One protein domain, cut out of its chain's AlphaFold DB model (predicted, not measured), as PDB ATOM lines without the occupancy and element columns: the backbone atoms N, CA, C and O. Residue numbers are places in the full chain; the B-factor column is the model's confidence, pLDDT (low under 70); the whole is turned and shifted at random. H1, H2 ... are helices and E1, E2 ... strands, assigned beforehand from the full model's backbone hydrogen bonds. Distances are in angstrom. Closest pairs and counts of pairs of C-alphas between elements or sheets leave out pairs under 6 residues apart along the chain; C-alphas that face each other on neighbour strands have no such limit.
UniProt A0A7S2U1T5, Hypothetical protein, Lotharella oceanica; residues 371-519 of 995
ATOM      1  N   PRO A 371     -57.682   3.221  62.477       95.06
ATOM      2  CA  PRO A 371     -58.012   3.237  63.901       95.06
ATOM      3  C   PRO A 371     -56.758   2.979  64.754       95.06
ATOM      4  O   PRO A 371     -56.033   2.017  64.516       95.06
ATOM      5  N   GLY A 372     -56.487   3.853  65.728       96.00
ATOM      6  CA  GLY A 372     -55.234   3.852  66.503       96.00
ATOM      7  C   GLY A 372     -54.082   4.657  65.877       96.00
ATOM      8  O   GLY A 372     -53.096   4.921  66.558       96.00
ATOM      9  N   GLY A 373     -54.232   5.121  64.636       95.44
ATOM     10  CA  GLY A 373     -53.252   5.914  63.898       95.44
ATOM     11  C   GLY A 373     -52.431   5.089  62.908       95.44
ATOM     12  O   GLY A 373     -52.444   3.859  62.905       95.44
ATOM     13  N   GLY A 374     -51.684   5.800  62.072       97.06
ATOM     14  CA  GLY A 374     -50.870   5.247  61.000       97.06
ATOM     15  C   GLY A 374     -51.606   5.298  59.668       97.06
ATOM     16  O   GLY A 374     -52.835   5.323  59.617       97.06
ATOM     17  N   LEU A 375     -50.847   5.319  58.581       97.50
ATOM     18  CA  LEU A 375     -51.368   5.344  57.216       97.50
ATOM     19  C   LEU A 375     -50.564   4.360  56.370       97.50
ATOM     20  O   LEU A 375     -49.348   4.261  56.521       97.50
ATOM     21  N   GLN A 376     -51.237   3.636  55.487       97.31
ATOM     22  CA  GLN A 376     -50.608   2.775  54.493       97.31
ATOM     23  C   GLN A 376     -51.312   3.012  53.163       97.31
ATOM     24  O   GLN A 376     -52.535   2.916  53.116       97.31
ATOM     25  N   ILE A 377     -50.562   3.300  52.106       96.06
ATOM     26  CA  ILE A 377     -51.090   3.354  50.739       96.06
ATOM     27  C   ILE A 377     -50.266   2.451  49.827       96.06
ATOM     28  O   ILE A 377     -49.060   2.305  50.030       96.06
ATOM     29  N   CYS A 378     -50.925   1.869  48.833       94.62
ATOM     30  CA  CYS A 378     -50.301   1.195  47.707       94.62
ATOM     31  C   CYS A 378     -50.569   2.007  46.439       94.62
ATOM     32  O   CYS A 378     -51.721   2.333  46.142       94.62
ATOM     33  N   VAL A 379     -49.506   2.341  45.712       92.50
ATOM     34  CA  VAL A 379     -49.559   3.025  44.419       92.50
ATOM     35  C   VAL A 379     -49.075   2.039  43.361       92.50
ATOM     36  O   VAL A 379     -47.888   1.732  43.309       92.50
ATOM     37  N   THR A 380     -49.975   1.531  42.529       88.19
ATOM     38  CA  THR A 380     -49.645   0.629  41.418       88.19
ATOM     39  C   THR A 380     -49.406   1.453  40.158       88.19
ATOM     40  O   THR A 380     -50.252   2.262  39.764       88.19
ATOM     41  N   GLN A 381     -48.276   1.249  39.482       85.19
ATOM     42  CA  GLN A 381     -48.066   1.834  38.155       85.19
ATOM     43  C   GLN A 381     -48.769   0.964  37.104       85.19
ATOM     44  O   GLN A 381     -48.354  -0.159  36.823       85.19
ATOM     45  N   ALA A 382     -49.859   1.467  36.529       70.31
ATOM     46  CA  ALA A 382     -50.686   0.713  35.596       70.31
ATOM     47  C   ALA A 382     -50.118   0.824  34.171       70.31
ATOM     48  O   ALA A 382     -50.276   1.827  33.478       70.31
ATOM     49  N   GLN A 383     -49.443  -0.227  33.717       65.75
ATOM     50  CA  GLN A 383     -48.799  -0.265  32.404       65.75
ATOM     51  C   GLN A 383     -49.784  -0.753  31.333       65.75
ATOM     52  O   GLN A 383     -49.775  -1.915  30.938       65.75
ATOM     53  N   MET A 384     -50.659   0.146  30.872       56.19
ATOM     54  CA  MET A 384     -51.565  -0.142  29.757       56.19
ATOM     55  C   MET A 384     -50.919   0.198  28.404       56.19
ATOM     56  O   MET A 384     -50.532   1.350  28.191       56.19
ATOM     57  N   PRO A 385     -50.858  -0.750  27.452       50.84
ATOM     58  CA  PRO A 385     -50.579  -0.434  26.065       50.84
ATOM     59  C   PRO A 385     -51.861   0.128  25.439       50.84
ATOM     60  O   PRO A 385     -52.974  -0.219  25.837       50.84
ATOM     61  N   LEU A 386     -51.740   0.960  24.407       51.75
ATOM     62  CA  LEU A 386     -52.926   1.513  23.737       51.75
ATOM     63  C   LEU A 386     -53.706   0.482  22.904       51.75
ATOM     64  O   LEU A 386     -54.843   0.746  22.530       51.75
ATOM     65  N   VAL A 387     -53.110  -0.681  22.633       51.62
ATOM     66  CA  VAL A 387     -53.729  -1.811  21.929       51.62
ATOM     67  C   VAL A 387     -53.802  -2.979  22.909       51.62
ATOM     68  O   VAL A 387     -52.800  -3.640  23.143       51.62
ATOM     69  N   THR A 388     -54.962  -3.250  23.504       54.09
ATOM     70  CA  THR A 388     -55.080  -4.238  24.597       54.09
ATOM     71  C   THR A 388     -54.937  -5.700  24.155       54.09
ATOM     72  O   THR A 388     -54.635  -6.557  24.981       54.09
ATOM     73  N   ASP A 389     -55.115  -5.982  22.859       61.66
ATOM     74  CA  ASP A 389     -55.465  -7.327  22.372       61.66
ATOM     75  C   ASP A 389     -54.399  -7.970  21.454       61.66
ATOM     76  O   ASP A 389     -54.637  -9.037  20.886       61.66
ATOM     77  N   SER A 390     -53.228  -7.342  21.260       68.88
ATOM     78  CA  SER A 390     -52.159  -7.890  20.398       68.88
ATOM     79  C   SER A 390     -51.013  -8.519  21.193       68.88
ATOM     80  O   SER A 390     -50.624  -8.031  22.255       68.88
ATOM     81  N   VAL A 391     -50.419  -9.585  20.646       73.12
ATOM     82  CA  VAL A 391     -49.245 -10.260  21.233       73.12
ATOM     83  C   VAL A 391     -48.051  -9.296  21.320       73.12
ATOM     84  O   VAL A 391     -47.244  -9.362  22.243       73.12
ATOM     85  N   GLU A 392     -47.971  -8.360  20.379       72.69
ATOM     86  CA  GLU A 392     -46.971  -7.297  20.290       72.69
ATOM     87  C   GLU A 392     -47.128  -6.306  21.446       72.69
ATOM     88  O   GLU A 392     -46.151  -5.999  22.123       72.69
ATOM     89  N   ALA A 393     -48.358  -5.889  21.747       71.00
ATOM     90  CA  ALA A 393     -48.633  -5.015  22.879       71.00
ATOM     91  C   ALA A 393     -48.350  -5.684  24.234       71.00
ATOM     92  O   ALA A 393     -47.797  -5.039  25.120       71.00
ATOM     93  N   VAL A 394     -48.642  -6.982  24.391       74.31
ATOM     94  CA  VAL A 394     -48.276  -7.736  25.608       74.31
ATOM     95  C   VAL A 394     -46.753  -7.765  25.807       74.31
ATOM     96  O   VAL A 394     -46.281  -7.559  26.926       74.31
ATOM     97  N   LYS A 395     -45.969  -7.940  24.730       77.44
ATOM     98  CA  LYS A 395     -44.497  -7.822  24.783       77.44
ATOM     99  C   LYS A 395     -44.051  -6.404  25.161       77.44
ATOM    100  O   LYS A 395     -43.113  -6.261  25.934       77.44
ATOM    101  N   MET A 396     -44.717  -5.365  24.651       78.06
ATOM    102  CA  MET A 396     -44.388  -3.965  24.952       78.06
ATOM    103  C   MET A 396     -44.674  -3.585  26.410       78.06
ATOM    104  O   MET A 396     -43.844  -2.929  27.033       78.06
ATOM    105  N   VAL A 397     -45.795  -4.039  26.985       77.69
ATOM    106  CA  VAL A 397     -46.072  -3.896  28.429       77.69
ATOM    107  C   VAL A 397     -44.968  -4.543  29.243       77.69
ATOM    108  O   VAL A 397     -44.427  -3.921  30.153       77.69
ATOM    109  N   ALA A 398     -44.609  -5.779  28.895       79.44
ATOM    110  CA  ALA A 398     -43.549  -6.484  29.586       79.44
ATOM    111  C   ALA A 398     -42.200  -5.766  29.445       79.44
ATOM    112  O   ALA A 398     -41.527  -5.594  30.448       79.44
ATOM    113  N   ALA A 399     -41.840  -5.238  28.271       82.94
ATOM    114  CA  ALA A 399     -40.615  -4.454  28.097       82.94
ATOM    115  C   ALA A 399     -40.570  -3.202  28.999       82.94
ATOM    116  O   ALA A 399     -39.536  -2.925  29.606       82.94
ATOM    117  N   LEU A 400     -41.684  -2.475  29.156       85.06
ATOM    118  CA  LEU A 400     -41.778  -1.351  30.103       85.06
ATOM    119  C   LEU A 400     -41.622  -1.822  31.557       85.06
ATOM    120  O   LEU A 400     -40.821  -1.274  32.313       85.06
ATOM    121  N   ARG A 401     -42.359  -2.869  31.937       85.00
ATOM    122  CA  ARG A 401     -42.348  -3.463  33.281       85.00
ATOM    123  C   ARG A 401     -40.973  -3.988  33.679       85.00
ATOM    124  O   ARG A 401     -40.486  -3.740  34.778       85.00
ATOM    125  N   ASP A 402     -40.349  -4.721  32.771       85.56
ATOM    126  CA  ASP A 402     -39.123  -5.468  33.012       85.56
ATOM    127  C   ASP A 402     -37.906  -4.534  33.056       85.56
ATOM    128  O   ASP A 402     -36.941  -4.804  33.768       85.56
ATOM    129  N   THR A 403     -38.014  -3.372  32.404       90.62
ATOM    130  CA  THR A 403     -37.061  -2.261  32.516       90.62
ATOM    131  C   THR A 403     -37.431  -1.228  33.584       90.62
ATOM    132  O   THR A 403     -36.769  -0.197  33.671       90.62
ATOM    133  N   THR A 404     -38.453  -1.469  34.420       92.00
ATOM    134  CA  THR A 404     -38.845  -0.500  35.453       92.00
ATOM    135  C   THR A 404     -37.857  -0.467  36.619       92.00
ATOM    136  O   THR A 404     -37.568  -1.493  37.240       92.00
ATOM    137  N   SER A 405     -37.397   0.736  36.964       95.00
ATOM    138  CA  SER A 405     -36.518   1.033  38.098       95.00
ATOM    139  C   SER A 405     -37.096   2.151  38.975       95.00
ATOM    140  O   SER A 405     -37.898   2.966  38.514       95.00
ATOM    141  N   ALA A 406     -36.740   2.190  40.263       96.38
ATOM    142  CA  ALA A 406     -37.178   3.251  41.168       96.38
ATOM    143  C   ALA A 406     -36.196   3.533  42.317       96.38
ATOM    144  O   ALA A 406     -35.529   2.633  42.827       96.38
ATOM    145  N   TYR A 407     -36.150   4.785  42.775       97.62
ATOM    146  CA  TYR A 407     -35.335   5.223  43.914       97.62
ATOM    147  C   TYR A 407     -35.990   6.390  44.672       97.62
ATOM    148  O   TYR A 407     -36.909   7.043  44.177       97.62
ATOM    149  N   ILE A 408     -35.517   6.664  45.887       97.31
ATOM    150  CA  ILE A 408     -35.937   7.792  46.724       97.31
ATOM    151  C   ILE A 408     -34.920   8.929  46.586       97.31
ATOM    152  O   ILE A 408     -33.810   8.846  47.111       97.31
ATOM    153  N   ASP A 409     -35.323  10.035  45.964       95.88
ATOM    154  CA  ASP A 409     -34.615  11.309  46.068       95.88
ATOM    155  C   ASP A 409     -34.896  11.933  47.444       95.88
ATOM    156  O   ASP A 409     -35.826  12.725  47.642       95.88
ATOM    157  N   ALA A 410     -34.066  11.560  48.418       94.19
ATOM    158  CA  ALA A 410     -34.161  12.048  49.790       94.19
ATOM    159  C   ALA A 410     -33.919  13.567  49.912       94.19
ATOM    160  O   ALA A 410     -34.383  14.168  50.878       94.19
ATOM    161  N   SER A 411     -33.253  14.204  48.936       93.88
ATOM    162  CA  SER A 411     -33.057  15.663  48.926       93.88
ATOM    163  C   SER A 411     -34.352  16.419  48.611       93.88
ATOM    164  O   SER A 411     -34.561  17.524  49.107       93.88
ATOM    165  N   LYS A 412     -35.247  15.805  47.823       91.94
ATOM    166  CA  LYS A 412     -36.528  16.395  47.396       91.94
ATOM    167  C   LYS A 412     -37.746  15.792  48.098       91.94
ATOM    168  O   LYS A 412     -38.841  16.322  47.942       91.94
ATOM    169  N   ASN A 413     -37.562  14.738  48.900       93.69
ATOM    170  CA  ASN A 413     -38.636  13.937  49.506       93.69
ATOM    171  C   ASN A 413     -39.573  13.334  48.439       93.69
ATOM    172  O   ASN A 413     -40.797  13.398  48.558       93.69
ATOM    173  N   LEU A 414     -38.988  12.767  47.376       94.00
ATOM    174  CA  LEU A 414     -39.710  12.144  46.261       94.00
ATOM    175  C   LEU A 414     -39.256  10.699  46.042       94.00
ATOM    176  O   LEU A 414     -38.069  10.405  46.144       94.00
ATOM    177  N   VAL A 415     -40.174   9.818  45.649       94.69
ATOM    178  CA  VAL A 415     -39.818   8.648  44.836       94.69
ATOM    179  C   VAL A 415     -39.743   9.086  43.377       94.69
ATOM    180  O   VAL A 415     -40.547   9.905  42.926       94.69
ATOM    181  N   VAL A 416     -38.787   8.524  42.650       93.69
ATOM    182  CA  VAL A 416     -38.634   8.625  41.201       93.69
ATOM    183  C   VAL A 416     -38.740   7.213  40.629       93.69
ATOM    184  O   VAL A 416     -38.090   6.301  41.135       93.69
ATOM    185  N   VAL A 417     -39.561   7.039  39.596       92.12
ATOM    186  CA  VAL A 417     -39.771   5.786  38.860       92.12
ATOM    187  C   VAL A 417     -39.394   6.021  37.402       92.12
ATOM    188  O   VAL A 417     -39.769   7.041  36.818       92.12
ATOM    189  N   GLN A 418     -38.628   5.109  36.814       92.19
ATOM    190  CA  GLN A 418     -38.024   5.261  35.491       92.19
ATOM    191  C   GLN A 418     -38.145   3.964  34.684       92.19
ATOM    192  O   GLN A 418     -38.280   2.885  35.261       92.19
ATOM    193  N   TYR A 419     -38.125   4.084  33.358       89.69
ATOM    194  CA  TYR A 419     -37.989   2.966  32.419       89.69
ATOM    195  C   TYR A 419     -36.799   3.248  31.491       89.69
ATOM    196  O   TYR A 419     -36.600   4.409  31.115       89.69
ATOM    197  N   LYS A 420     -36.099   2.218  30.994       90.50
ATOM    198  CA  LYS A 420     -35.109   2.389  29.909       90.50
ATOM    199  C   LYS A 420     -35.762   3.141  28.733       90.50
ATOM    200  O   LYS A 420     -36.784   2.696  28.209       90.50
ATOM    201  N   THR A 421     -35.184   4.262  28.292       88.00
ATOM    202  CA  THR A 421     -35.752   5.178  27.274       88.00
ATOM    203  C   THR A 421     -36.154   4.442  25.993       88.00
ATOM    204  O   THR A 421     -37.252   4.623  25.464       88.00
ATOM    205  N   ARG A 422     -35.305   3.510  25.553       87.50
ATOM    206  CA  ARG A 422     -35.578   2.574  24.464       87.50
ATOM    207  C   ARG A 422     -36.895   1.801  24.618       87.50
ATOM    208  O   ARG A 422     -37.626   1.698  23.641       87.50
ATOM    209  N   ALA A 423     -37.225   1.286  25.806       85.88
ATOM    210  CA  ALA A 423     -38.465   0.538  26.031       85.88
ATOM    211  C   ALA A 423     -39.705   1.441  25.922       85.88
ATOM    212  O   ALA A 423     -40.722   1.022  25.369       85.88
ATOM    213  N   VAL A 424     -39.604   2.708  26.356       82.75
ATOM    214  CA  VAL A 424     -40.646   3.723  26.110       82.75
ATOM    215  C   VAL A 424     -40.885   3.859  24.608       82.75
ATOM    216  O   VAL A 424     -42.019   3.725  24.148       82.75
ATOM    217  N   ARG A 425     -39.813   4.044  23.830       79.50
ATOM    218  CA  ARG A 425     -39.892   4.265  22.382       79.50
ATOM    219  C   ARG A 425     -40.387   3.036  21.612       79.50
ATOM    220  O   ARG A 425     -41.253   3.170  20.750       79.50
ATOM    221  N   GLU A 426     -39.928   1.842  21.986       79.19
ATOM    222  CA  GLU A 426     -40.437   0.568  21.459       79.19
ATOM    223  C   GLU A 426     -41.933   0.386  21.766       79.19
ATOM    224  O   GLU A 426     -42.697   0.064  20.858       79.19
ATOM    225  N   SER A 427     -42.394   0.672  22.994       75.25
ATOM    226  CA  SER A 427     -43.825   0.594  23.351       75.25
ATOM    227  C   SER A 427     -44.716   1.598  22.609       75.25
ATOM    228  O   SER A 427     -45.935   1.440  22.535       75.25
ATOM    229  N   GLN A 428     -44.095   2.637  22.055       72.25
ATOM    230  CA  GLN A 428     -44.728   3.662  21.239       72.25
ATOM    231  C   GLN A 428     -44.708   3.320  19.737       72.25
ATOM    232  O   GLN A 428     -45.156   4.136  18.943       72.25
ATOM    233  N   TYR A 429     -44.233   2.131  19.330       70.75
ATOM    234  CA  TYR A 429     -44.021   1.736  17.923       70.75
ATOM    235  C   TYR A 429     -43.057   2.660  17.145       70.75
ATOM    236  O   TYR A 429     -42.968   2.588  15.918       70.75
ATOM    237  N   LEU A 430     -42.301   3.514  17.844       69.62
ATOM    238  CA  LEU A 430     -41.376   4.469  17.242       69.62
ATOM    239  C   LEU A 430     -40.014   3.803  16.961       69.62
ATOM    240  O   LEU A 430     -39.552   2.976  17.752       69.62
ATOM    241  N   PRO A 431     -39.324   4.163  15.861       69.75
ATOM    242  CA  PRO A 431     -38.018   3.600  15.540       69.75
ATOM    243  C   PRO A 431     -36.967   4.034  16.568       69.75
ATOM    244  O   PRO A 431     -36.828   5.226  16.861       69.75
ATOM    245  N   ILE A 432     -36.229   3.054  17.092       77.62
ATOM    246  CA  ILE A 432     -35.128   3.230  18.047       77.62
ATOM    247  C   ILE A 432     -33.988   4.000  17.373       77.62
ATOM    248  O   ILE A 432     -33.650   3.722  16.221       77.62
ATOM    249  N   ARG A 433     -33.385   4.940  18.100       81.69
ATOM    250  CA  ARG A 433     -32.204   5.720  17.715       81.69
ATOM    251  C   ARG A 433     -31.080   5.448  18.713       81.69
ATOM    252  O   ARG A 433     -31.338   5.070  19.855       81.69
ATOM    253  N   ASP A 434     -29.842   5.738  18.336       82.69
ATOM    254  CA  ASP A 434     -28.674   5.540  19.212       82.69
ATOM    255  C   ASP A 434     -28.713   6.440  20.468       82.69
ATOM    256  O   ASP A 434     -28.168   6.100  21.520       82.69
ATOM    257  N   CYS A 435     -29.439   7.562  20.394       81.62
ATOM    258  CA  CYS A 435     -29.691   8.462  21.520       81.62
ATOM    259  C   CYS A 435     -30.805   8.007  22.484       81.62
ATOM    260  O   CYS A 435     -30.994   8.652  23.510       81.62
ATOM    261  N   ASP A 436     -31.511   6.898  22.224       81.75
ATOM    262  CA  ASP A 436     -32.549   6.353  23.125       81.75
ATOM    263  C   ASP A 436     -31.970   5.460  24.247       81.75
ATOM    264  O   ASP A 436     -32.639   4.575  24.789       81.75
ATOM    265  N   SER A 437     -30.707   5.695  24.603       86.94
ATOM    266  CA  SER A 437     -30.015   5.090  25.742       86.94
ATOM    267  C   SER A 437     -30.370   5.789  27.067       86.94
ATOM    268  O   SER A 437     -30.889   6.906  27.095       86.94
ATOM    269  N   GLY A 438     -30.107   5.117  28.193       91.12
ATOM    270  CA  GLY A 438     -30.402   5.634  29.534       91.12
ATOM    271  C   GLY A 438     -31.857   5.453  29.981       91.12
ATOM    272  O   GLY A 438     -32.604   4.653  29.417       91.12
ATOM    273  N   GLU A 439     -32.244   6.189  31.023       91.25
ATOM    274  CA  GLU A 439     -33.513   6.040  31.747       91.25
ATOM    275  C   GLU A 439     -34.422   7.265  31.547       91.25
ATOM    276  O   GLU A 439     -34.047   8.404  31.833       91.25
ATOM    277  N   THR A 440     -35.657   7.032  31.107       87.06
ATOM    278  CA  THR A 440     -36.722   8.035  31.068       87.06
ATOM    279  C   THR A 440     -37.482   8.003  32.385       87.06
ATOM    280  O   THR A 440     -38.092   6.993  32.740       87.06
ATOM    281  N   THR A 441     -37.499   9.125  33.109       87.25
ATOM    282  CA  THR A 441     -38.367   9.246  34.287       87.25
ATOM    283  C   THR A 441     -39.822   9.270  33.857       87.25
ATOM    284  O   THR A 441     -40.210  10.081  33.020       87.25
ATOM    285  N   THR A 442     -40.622   8.407  34.470       81.19
ATOM    286  CA  THR A 442     -42.057   8.321  34.241       81.19
ATOM    287  C   THR A 442     -42.789   8.924  35.434       81.19
ATOM    288  O   THR A 442     -43.186  10.086  35.400       81.19
ATOM    289  N   MET A 443     -42.924   8.187  36.535       85.38
ATOM    290  CA  MET A 443     -43.614   8.688  37.721       85.38
ATOM    291  C   MET A 443     -42.643   9.379  38.684       85.38
ATOM    292  O   MET A 443     -41.536   8.899  38.922       85.38
ATOM    293  N   LYS A 444     -43.074  10.472  39.317       88.38
ATOM    294  CA  LYS A 444     -42.544  10.883  40.623       88.38
ATOM    295  C   LYS A 444     -43.715  10.981  41.592       88.38
ATOM    296  O   LYS A 444     -44.860  11.141  41.176       88.38
ATOM    297  N   PHE A 445     -43.453  10.864  42.885       90.75
ATOM    298  CA  PHE A 445     -44.472  11.104  43.906       90.75
ATOM    299  C   PHE A 445     -43.847  11.429  45.254       90.75
ATOM    300  O   PHE A 445     -42.722  11.036  45.552       90.75
ATOM    301  N   SER A 446     -44.587  12.164  46.073       92.38
ATOM    302  CA  SER A 446     -44.140  12.623  47.379       92.38
ATOM    303  C   SER A 446     -43.962  11.472  48.373       92.38
ATOM    304  O   SER A 446     -44.876  10.677  48.598       92.38
ATOM    305  N   THR A 447     -42.818  11.446  49.060       94.69
ATOM    306  CA  THR A 447     -42.625  10.654  50.289       94.69
ATOM    307  C   THR A 447     -43.256  11.326  51.513       94.69
ATOM    308  O   THR A 447     -43.078  10.850  52.632       94.69
ATOM    309  N   GLN A 448     -43.951  12.450  51.320       95.00
ATOM    310  CA  GLN A 448     -44.621  13.238  52.347       95.00
ATOM    311  C   GLN A 448     -46.138  13.284  52.168       95.00
ATOM    312  O   GLN A 448     -46.659  13.492  51.070       95.00
ATOM    313  N   PHE A 449     -46.816  13.209  53.303       96.12
ATOM    314  CA  PHE A 449     -48.226  13.512  53.492       96.12
ATOM    315  C   PHE A 449     -48.376  14.889  54.151       96.12
ATOM    316  O   PHE A 449     -47.485  15.333  54.876       96.12
ATOM    317  N   ILE A 450     -49.501  15.566  53.933       96.44
ATOM    318  CA  ILE A 450     -49.825  16.862  54.542       96.44
ATOM    319  C   ILE A 450     -51.043  16.672  55.442       96.44
ATOM    320  O   ILE A 450     -52.109  16.271  54.981       96.44
ATOM    321  N   CYS A 451     -50.901  16.952  56.734       97.19
ATOM    322  CA  CYS A 451     -51.987  16.772  57.687       97.19
ATOM    323  C   CYS A 451     -53.120  17.793  57.463       97.19
ATOM    324  O   CYS A 451     -52.894  18.999  57.580       97.19
ATOM    325  N   LYS A 452     -54.357  17.336  57.208       96.25
ATOM    326  CA  LYS A 452     -55.517  18.208  56.930       96.25
ATOM    327  C   LYS A 452     -55.834  19.169  58.080       96.25
ATOM    328  O   LYS A 452     -56.199  20.311  57.818       96.25
ATOM    329  N   ALA A 453     -55.662  18.737  59.331       96.31
ATOM    330  CA  ALA A 453     -55.962  19.554  60.511       96.31
ATOM    331  C   ALA A 453     -54.907  20.629  60.849       96.31
ATOM    332  O   ALA A 453     -55.226  21.559  61.585       96.31
ATOM    333  N   THR A 454     -53.662  20.509  60.368       96.00
ATOM    334  CA  THR A 454     -52.545  21.383  60.803       96.00
ATOM    335  C   THR A 454     -51.693  21.959  59.671       96.00
ATOM    336  O   THR A 454     -50.870  22.832  59.928       96.00
ATOM    337  N   GLY A 455     -51.821  21.457  58.439       94.56
ATOM    338  CA  GLY A 455     -50.923  21.772  57.321       94.56
ATOM    339  C   GLY A 455     -49.509  21.183  57.453       94.56
ATOM    340  O   GLY A 455     -48.695  21.347  56.546       94.56
ATOM    341  N   ALA A 456     -49.195  20.484  58.549       95.56
ATOM    342  CA  ALA A 456     -47.860  19.945  58.793       95.56
ATOM    343  C   ALA A 456     -47.517  18.799  57.826       95.56
ATOM    344  O   ALA A 456     -48.339  17.911  57.581       95.56
ATOM    345  N   ARG A 457     -46.282  18.803  57.310       95.19
ATOM    346  CA  ARG A 457     -45.733  17.728  56.473       95.19
ATOM    347  C   ARG A 457     -45.234  16.567  57.334       95.19
ATOM    348  O   ARG A 457     -44.591  16.776  58.357       95.19
ATOM    349  N   VAL A 458     -45.519  15.349  56.886       95.38
ATOM    350  CA  VAL A 458     -45.214  14.085  57.563       95.38
ATOM    351  C   VAL A 458     -44.537  13.151  56.567       95.38
ATOM    352  O   VAL A 458     -45.138  12.800  55.555       95.38
ATOM    353  N   ASN A 459     -43.305  12.726  56.845       95.62
ATOM    354  CA  ASN A 459     -42.612  11.729  56.024       95.62
ATOM    355  C   ASN A 459     -43.226  10.331  56.223       95.62
ATOM    356  O   ASN A 459     -43.508   9.932  57.355       95.62
ATOM    357  N   ALA A 460     -43.336   9.556  55.144       96.50
ATOM    358  CA  ALA A 460     -43.506   8.110  55.233       96.50
ATOM    359  C   ALA A 460     -42.323   7.495  56.004       96.50
ATOM    360  O   ALA A 460     -41.164   7.855  55.788       96.50
ATOM    361  N   THR A 461     -42.617   6.569  56.913       95.94
ATOM    362  CA  THR A 461     -41.613   5.896  57.756       95.94
ATOM    363  C   THR A 461     -40.961   4.695  57.073       95.94
ATOM    364  O   THR A 461     -39.864   4.302  57.457       95.94
ATOM    365  N   ASP A 462     -41.625   4.114  56.073       96.69
ATOM    366  CA  ASP A 462     -41.163   2.963  55.297       96.69
ATOM    367  C   ASP A 462     -41.734   3.058  53.872       96.69
ATOM    368  O   ASP A 462     -42.896   3.438  53.699       96.69
ATOM    369  N   ILE A 463     -40.915   2.759  52.859       97.31
ATOM    370  CA  ILE A 463     -41.294   2.816  51.439       97.31
ATOM    371  C   ILE A 463     -40.703   1.605  50.722       97.31
ATOM    372  O   ILE A 463     -39.480   1.437  50.668       97.31
ATOM    373  N   LYS A 464     -41.580   0.775  50.157       97.31
ATOM    374  CA  LYS A 464     -41.227  -0.515  49.557       97.31
ATOM    375  C   LYS A 464     -41.822  -0.690  48.170       97.31
ATOM    376  O   LYS A 464     -42.959  -0.303  47.932       97.31
ATOM    377  N   LEU A 465     -41.061  -1.327  47.291       95.75
ATOM    378  CA  LEU A 465     -41.509  -1.837  46.001       95.75
ATOM    379  C   LEU A 465     -41.802  -3.336  46.130       95.75
ATOM    380  O   LEU A 465     -40.955  -4.091  46.610       95.75
ATOM    381  N   LYS A 466     -42.979  -3.770  45.678       92.12
ATOM    382  CA  LYS A 466     -43.261  -5.180  45.383       92.12
ATOM    383  C   LYS A 466     -42.656  -5.519  44.022       92.12
ATOM    384  O   LYS A 466     -42.994  -4.875  43.028       92.12
ATOM    385  N   ARG A 467     -41.741  -6.485  43.986       88.94
ATOM    386  CA  ARG A 467     -41.050  -6.927  42.761       88.94
ATOM    387  C   ARG A 467     -41.824  -8.042  42.052       88.94
ATOM    388  O   ARG A 467     -42.861  -8.497  42.540       88.94
ATOM    389  N   SER A 468     -41.320  -8.489  40.901       85.00
ATOM    390  CA  SER A 468     -41.904  -9.581  40.102       85.00
ATOM    391  C   SER A 468     -42.021 -10.923  40.848       85.00
ATOM    392  O   SER A 468     -42.865 -11.746  40.501       85.00
ATOM    393  N   ASP A 469     -41.239 -11.120  41.911       83.69
ATOM    394  CA  ASP A 469     -41.296 -12.264  42.834       83.69
ATOM    395  C   ASP A 469     -42.400 -12.155  43.914       83.69
ATOM    396  O   ASP A 469     -42.539 -13.044  44.756       83.69
ATOM    397  N   ASN A 470     -43.201 -11.082  43.888       84.19
ATOM    398  CA  ASN A 470     -44.195 -10.690  44.895       84.19
ATOM    399  C   ASN A 470     -43.637 -10.372  46.301       84.19
ATOM    400  O   ASN A 470     -44.422 -10.208  47.241       84.19
ATOM    401  N   LEU A 471     -42.320 -10.230  46.476       88.50
ATOM    402  CA  LEU A 471     -41.707  -9.820  47.743       88.50
ATOM    403  C   LEU A 471     -41.539  -8.292  47.820       88.50
ATOM    404  O   LEU A 471     -41.419  -7.596  46.811       88.50
ATOM    405  N   LEU A 472     -41.548  -7.761  49.048       93.69
ATOM    406  CA  LEU A 472     -41.441  -6.327  49.336       93.69
ATOM    407  C   LEU A 472     -39.998  -5.928  49.666       93.69
ATOM    408  O   LEU A 472     -39.458  -6.328  50.699       93.69
ATOM    409  N   TYR A 473     -39.419  -5.063  48.837       95.81
ATOM    410  CA  TYR A 473     -38.055  -4.552  48.969       95.81
ATOM    411  C   TYR A 473     -38.058  -3.057  49.275       95.81
ATOM    412  O   TYR A 473     -38.765  -2.291  48.624       95.81
ATOM    413  N   THR A 474     -37.258  -2.620  50.249       97.12
ATOM    414  CA  THR A 474     -37.068  -1.190  50.533       97.12
ATOM    415  C   THR A 474     -36.440  -0.507  49.320       97.12
ATOM    416  O   THR A 474     -35.443  -1.005  48.797       97.12
ATOM    417  N   LEU A 475     -36.995   0.627  48.885       97.12
ATOM    418  CA  LEU A 475     -36.417   1.382  47.770       97.12
ATOM    419  C   LEU A 475     -35.026   1.930  48.117       97.12
ATOM    420  O   LEU A 475     -34.790   2.435  49.220       97.12
ATOM    421  N   SER A 476     -34.130   1.884  47.133       97.25
ATOM    422  CA  SER A 476     -32.820   2.528  47.190       97.25
ATOM    423  C   SER A 476     -32.945   4.039  47.389       97.25
ATOM    424  O   SER A 476     -33.914   4.663  46.956       97.25
ATOM    425  N   LYS A 477     -31.937   4.639  48.025       97.06
ATOM    426  CA  LYS A 477     -31.760   6.099  48.141       97.06
ATOM    427  C   LYS A 477     -30.651   6.628  47.226       97.06
ATOM    428  O   LYS A 477     -30.373   7.823  47.242       97.06
ATOM    429  N   ASP A 478     -30.011   5.740  46.470       96.75
ATOM    430  CA  ASP A 478     -28.949   6.059  45.526       96.75
ATOM    431  C   ASP A 478     -29.504   6.006  44.090       96.75
ATOM    432  O   ASP A 478     -29.928   4.930  43.655       96.75
ATOM    433  N   PRO A 479     -29.522   7.124  43.338       94.94
ATOM    434  CA  PRO A 479     -29.944   7.126  41.939       94.94
ATOM    435  C   PRO A 479     -28.994   6.350  41.011       94.94
ATOM    436  O   PRO A 479     -29.416   5.973  39.923       94.94
ATOM    437  N   ALA A 480     -27.741   6.096  41.411       95.38
ATOM    438  CA  ALA A 480     -26.805   5.267  40.644       95.38
ATOM    439  C   ALA A 480     -27.026   3.756  40.859       95.38
ATOM    440  O   ALA A 480     -26.503   2.942  40.099       95.38
ATOM    441  N   SER A 481     -27.818   3.377  41.867       95.56
ATOM    442  CA  SER A 481     -28.173   1.990  42.182       95.56
ATOM    443  C   SER A 481     -29.671   1.889  42.512       95.56
ATOM    444  O   SER A 481     -30.047   1.698  43.676       95.56
ATOM    445  N   PRO A 482     -30.564   2.094  41.523       96.94
ATOM    446  CA  PRO A 482     -32.007   2.074  41.738       96.94
ATOM    447  C   PRO A 482     -32.526   0.651  41.991       96.94
ATOM    448  O   PRO A 482     -31.940  -0.352  41.586       96.94
ATOM    449  N   THR A 483     -33.677   0.543  42.652       96.44
ATOM    450  CA  THR A 483     -34.363  -0.736  42.857       96.44
ATOM    451  C   THR A 483     -35.185  -1.083  41.619       96.44
ATOM    452  O   THR A 483     -36.211  -0.460  41.350       96.44
ATOM    453  N   TYR A 484     -34.747  -2.092  40.869       94.31
ATOM    454  CA  TYR A 484     -35.475  -2.618  39.713       94.31
ATOM    455  C   TYR A 484     -36.684  -3.466  40.124       94.31
ATOM    456  O   TYR A 484     -36.630  -4.184  41.124       94.31
ATOM    457  N   PHE A 485     -37.763  -3.425  39.339       91.44
ATOM    458  CA  PHE A 485     -38.937  -4.282  39.536       91.44
ATOM    459  C   PHE A 485     -38.619  -5.762  39.280       91.44
ATOM    460  O   PHE A 485     -39.024  -6.619  40.064       91.44
ATOM    461  N   GLN A 486     -37.861  -6.062  38.223       88.75
ATOM    462  CA  GLN A 486     -37.317  -7.399  37.982       88.75
ATOM    463  C   GLN A 486     -36.097  -7.681  38.858       88.75
ATOM    464  O   GLN A 486     -35.397  -6.752  39.272       88.75
ATOM    465  N   LEU A 487     -35.837  -8.964  39.138       84.12
ATOM    466  CA  LEU A 487     -34.640  -9.396  39.870       84.12
ATOM    467  C   LEU A 487     -33.365  -9.160  39.047       84.12
ATOM    468  O   LEU A 487     -32.415  -8.577  39.567       84.12
ATOM    469  N   ASP A 488     -33.407  -9.560  37.776       83.62
ATOM    470  CA  ASP A 488     -32.430  -9.283  36.723       83.62
ATOM    471  C   ASP A 488     -33.174  -8.546  35.582       83.62
ATOM    472  O   ASP A 488     -34.083  -9.133  34.990       83.62
ATOM    473  N   PRO A 489     -32.878  -7.260  35.301       81.56
ATOM    474  CA  PRO A 489     -33.546  -6.493  34.240       81.56
ATOM    475  C   PRO A 489     -33.110  -6.849  32.812       81.56
ATOM    476  O   PRO A 489     -33.763  -6.419  31.860       81.56
ATOM    477  N   ASP A 490     -31.999  -7.571  32.650       81.06
ATOM    478  CA  ASP A 490     -31.450  -7.958  31.346       81.06
ATOM    479  C   ASP A 490     -31.786  -9.427  31.012       81.06
ATOM    480  O   ASP A 490     -31.937  -9.772  29.839       81.06
ATOM    481  N   ASN A 491     -32.030 -10.259  32.033       83.06
ATOM    482  CA  ASN A 491     -32.652 -11.586  31.934       83.06
ATOM    483  C   ASN A 491     -33.961 -11.655  32.764       83.06
ATOM    484  O   ASN A 491     -34.023 -12.396  33.752       83.06
ATOM    485  N   PRO A 492     -35.018 -10.900  32.401       78.69
ATOM    486  CA  PRO A 492     -36.254 -10.836  33.183       78.69
ATOM    487  C   PRO A 492     -36.944 -12.199  33.299       78.69
ATOM    488  O   PRO A 492     -37.049 -12.947  32.323       78.69
ATOM    489  N   ASP A 493     -37.439 -12.525  34.498       67.81
ATOM    490  CA  ASP A 493     -37.923 -13.878  34.778       67.81
ATOM    491  C   ASP A 493     -39.201 -14.212  33.988       67.81
ATOM    492  O   ASP A 493     -40.249 -13.561  34.086       67.81
ATOM    493  N   SER A 494     -39.116 -15.324  33.256       62.97
ATOM    494  CA  SER A 494     -40.220 -16.027  32.605       62.97
ATOM    495  C   SER A 494     -41.446 -16.273  33.499       62.97
ATOM    496  O   SER A 494     -42.546 -16.436  32.969       62.97
ATOM    497  N   CYS A 495     -41.292 -16.279  34.828       62.94
ATOM    498  CA  CYS A 495     -42.364 -16.505  35.795       62.94
ATOM    499  C   CYS A 495     -43.568 -15.552  35.686       62.94
ATOM    500  O   CYS A 495     -44.653 -15.926  36.127       62.94
ATOM    501  N   TYR A 496     -43.440 -14.370  35.067       55.56
ATOM    502  CA  TYR A 496     -44.625 -13.565  34.734       55.56
ATOM    503  C   TYR A 496     -45.471 -14.226  33.630       55.56
ATOM    504  O   TYR A 496     -46.685 -14.355  33.748       55.56
ATOM    505  N   TYR A 497     -44.828 -14.663  32.545       56.62
ATOM    506  CA  TYR A 497     -45.493 -15.296  31.401       56.62
ATOM    507  C   TYR A 497     -45.950 -16.730  31.705       56.62
ATOM    508  O   TYR A 497     -46.842 -17.261  31.043       56.62
ATOM    509  N   ASN A 498     -45.319 -17.372  32.689       57.62
ATOM    510  CA  ASN A 498     -45.603 -18.737  33.094       57.62
ATOM    511  C   ASN A 498     -46.571 -18.770  34.288       57.62
ATOM    512  O   ASN A 498     -46.185 -18.574  35.442       57.62
ATOM    513  N   SER A 499     -47.834 -19.104  34.011       53.41
ATOM    514  CA  SER A 499     -48.923 -19.152  34.997       53.41
ATOM    515  C   SER A 499     -48.646 -20.039  36.221       53.41
ATOM    516  O   SER A 499     -49.280 -19.852  37.260       53.41
ATOM    517  N   THR A 500     -47.673 -20.959  36.159       55.19
ATOM    518  CA  THR A 500     -47.267 -21.774  37.314       55.19
ATOM    519  C   THR A 500     -46.659 -20.968  38.461       55.19
ATOM    520  O   THR A 500     -46.782 -21.389  39.609       55.19
ATOM    521  N   CYS A 501     -46.022 -19.821  38.195       52.91
ATOM    522  CA  CYS A 501     -45.358 -19.033  39.241       52.91
ATOM    523  C   CYS A 501     -46.294 -18.076  39.994       52.91
ATOM    524  O   CYS A 501     -45.846 -17.386  40.905       52.91
ATOM    525  N   LYS A 502     -47.585 -18.015  39.627       53.16
ATOM    526  CA  LYS A 502     -48.516 -16.954  40.059       53.16
ATOM    527  C   LYS A 502     -48.010 -15.547  39.699       53.16
ATOM    528  O   LYS A 502     -48.162 -14.610  40.480       53.16
ATOM    529  N   GLY A 503     -47.426 -15.415  38.505       49.25
ATOM    530  CA  GLY A 503     -47.195 -14.132  37.843       49.25
ATOM    531  C   GLY A 503     -48.531 -13.446  37.572       49.25
ATOM    532  O   GLY A 503     -49.162 -13.661  36.543       49.25
ATOM    533  N   GLU A 504     -49.015 -12.712  38.563       53.41
ATOM    534  CA  GLU A 504     -50.305 -12.033  38.537       53.41
ATOM    535  C   GLU A 504     -50.142 -10.682  37.806       53.41
ATOM    536  O   GLU A 504     -49.071 -10.081  37.868       53.41
ATOM    537  N   ASN A 505     -51.162 -10.231  37.062       54.41
ATOM    538  CA  ASN A 505     -51.024  -9.281  35.935       54.41
ATOM    539  C   ASN A 505     -50.748  -7.795  36.301       54.41
ATOM    540  O   ASN A 505     -51.272  -6.881  35.664       54.41
ATOM    541  N   TRP A 506     -49.962  -7.532  37.342       63.56
ATOM    542  CA  TRP A 506     -49.735  -6.198  37.899       63.56
ATOM    543  C   TRP A 506     -48.440  -5.555  37.382       63.56
ATOM    544  O   TRP A 506     -47.469  -6.236  37.043       63.56
ATOM    545  N   GLY A 507     -48.427  -4.221  37.373       77.44
ATOM    546  CA  GLY A 507     -47.189  -3.444  37.347       77.44
ATOM    547  C   GLY A 507     -46.538  -3.368  38.740       77.44
ATOM    548  O   GLY A 507     -46.961  -4.068  39.663       77.44
ATOM    549  N   PRO A 508     -45.516  -2.517  38.924       87.75
ATOM    550  CA  PRO A 508     -44.884  -2.314  40.224       87.75
ATOM    551  C   PRO A 508     -45.848  -1.674  41.235       87.75
ATOM    552  O   PRO A 508     -46.448  -0.630  40.960       87.75
ATOM    553  N   ASP A 509     -45.939  -2.277  42.424       92.19
ATOM    554  CA  ASP A 509     -46.696  -1.747  43.562       92.19
ATOM    555  C   ASP A 509     -45.757  -1.038  44.551       92.19
ATOM    556  O   ASP A 509     -44.862  -1.660  45.135       92.19
ATOM    557  N   PHE A 510     -45.986   0.253  44.783       95.44
ATOM    558  CA  PHE A 510     -45.239   1.071  45.734       95.44
ATOM    559  C   PHE A 510     -46.034   1.255  47.032       95.44
ATOM    560  O   PHE A 510     -47.024   1.983  47.078       95.44
ATOM    561  N   PHE A 511     -45.576   0.623  48.109       97.00
ATOM    562  CA  PHE A 511     -46.168   0.711  49.440       97.00
ATOM    563  C   PHE A 511     -45.504   1.823  50.256       97.00
ATOM    564  O   PHE A 511     -44.333   1.705  50.619       97.00
ATOM    565  N   LEU A 512     -46.257   2.871  50.602       97.25
ATOM    566  CA  LEU A 512     -45.825   3.934  51.513       97.25
ATOM    567  C   LEU A 512     -46.526   3.741  52.860       97.25
ATOM    568  O   LEU A 512     -47.755   3.775  52.933       97.25
ATOM    569  N   THR A 513     -45.755   3.553  53.932       97.69
ATOM    570  CA  THR A 513     -46.280   3.304  55.284       97.69
ATOM    571  C   THR A 513     -45.778   4.348  56.274       97.69
ATOM    572  O   THR A 513     -44.590   4.663  56.323       97.69
ATOM    573  N   THR A 514     -46.686   4.861  57.103       97.38
ATOM    574  CA  THR A 514     -46.456   5.907  58.107       97.38
ATOM    575  C   THR A 514     -46.910   5.418  59.483       97.38
ATOM    576  O   THR A 514     -48.017   4.892  59.615       97.38
ATOM    577  N   SER A 515     -46.071   5.579  60.510       97.25
ATOM    578  CA  SER A 515     -46.344   5.102  61.876       97.25
ATOM    579  C   SER A 515     -47.543   5.801  62.547       97.25
ATOM    580  O   SER A 515     -47.896   6.919  62.167       97.25
ATOM    581  N   PRO A 516     -48.127   5.221  63.618       97.12
ATOM    582  CA  PRO A 516     -49.161   5.884  64.424       97.12
ATOM    583  C   PRO A 516     -48.749   7.220  65.049       97.12
ATOM    584  O   PRO A 516     -49.596   8.088  65.245       97.12
ATOM    585  N   THR A 517     -47.459   7.403  65.340       96.38
ATOM    586  CA  THR A 517     -46.909   8.659  65.870       96.38
ATOM    587  C   THR A 517     -46.746   9.735  64.801       96.38
ATOM    588  O   THR A 517     -46.910  10.912  65.105       96.38
ATOM    589  N   ALA A 518     -46.442   9.345  63.561       94.44
ATOM    590  CA  ALA A 518     -46.286  10.258  62.436       94.44
ATOM    591  C   ALA A 518     -47.639  10.603  61.783       94.44
ATOM    592  O   ALA A 518     -47.875  11.761  61.452       94.44
ATOM    593  N   ALA A 519     -48.554   9.631  61.670       96.38
ATOM    594  CA  ALA A 519     -49.908   9.808  61.140       96.38
ATOM    595  C   ALA A 519     -51.014   9.555  62.199       96.38
ATOM    596  O   ALA A 519     -51.805   8.616  62.055       96.38
TER     597      ALA A 519
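This is residues 371 to 519 of the 995 residues of the protein "Hypothetical protein" of Lotharella oceanica (UniProt A0A7S2U1T5). Two small twisted antiparallel sheets lie loosely and partly face to face, E1-E9-E7-E8 and E2-E3-E4; helices H1 and H2 sit side by side at one end and the hairpin E5-E6 at the other. E4 runs on through this hairpin into E7, while the long stretch 475 to 508 passes E2 on its way back to E9. The printed part has 149 residues, with two named helices and nine named strands in the order E1 H1 E2 E3 H2 E4 E5 E6 E7 E8 E9. The class is mixed, helices and strands, with 69 residues in named elements, under half. The whole is compact, with a radius of gyration of the C-alphas of 17.0 A and spans of 50 by 38 by 27 A.

In the largest sheet, E1 is residues 375 to 382, 22.1 A long, beginning at C-alpha 375 (-51.368, 5.344, 57.216). E9, residues 509 to 514, is 16.4 A long and ends at C-alpha 514 (-46.456, 5.907, 58.107); E7 is residues 462 to 466 and E8 residues 472 to 474. E2 is residues 404 to 409, 16.4 A; E3 residues 414 to 420, 19.6 A; E4 residues 439 to 446, 20.0 A. E5 is residues 448 to 451 and E6 residues 457 to 459. H1 is residues 391 to 402, 16.3 A, starting at C-alpha 391 (-49.245, -10.260, 21.233), and H2 is residues 421 to 427, 10.1 A.

E1 and E9 are antiparallel at 164 degrees, with N 379 and O 510 2.9 A apart, within hydrogen-bond range. E9 and E7 pair through N 511 and O 464, 2.8 A, and the hairpin E7 and E8 through N 465 and O 473, 2.8 A. E7 and E2 are near each other, with 6 pairs of C-alphas within 10 A. The hairpin E2 and E3 has N 407 and O 416 at 3.0 A; E3 and E4 have N 415 and O 445 at 2.8 A. E4 bends by 57 degrees at residue 442. The hairpin E5 and E6 has N 449 and O 458 at 2.8 A. H1 and H2 touch, closest at the C-alphas of Met 396 and Ser 427, 4.9 A, at a shallow tilt of 23 degrees, opposite ways. H1 only grazes the sheet E2-E3-E4 with residues 398 to 402. Every O i to N i+4 pair in H1 and H2 is within hydrogen-bond range.

The C-alphas farthest apart, those of Gly 372 and Asp 434, are 54.3 A apart. The printed part has no cut. The links H2 to E4 and E8 to E9 are long, with 11 and 34 residues. The mean pLDDT of the printed part is 84.8; residues 383 to 390, 430 to 431 and 493 to 506 are under 70.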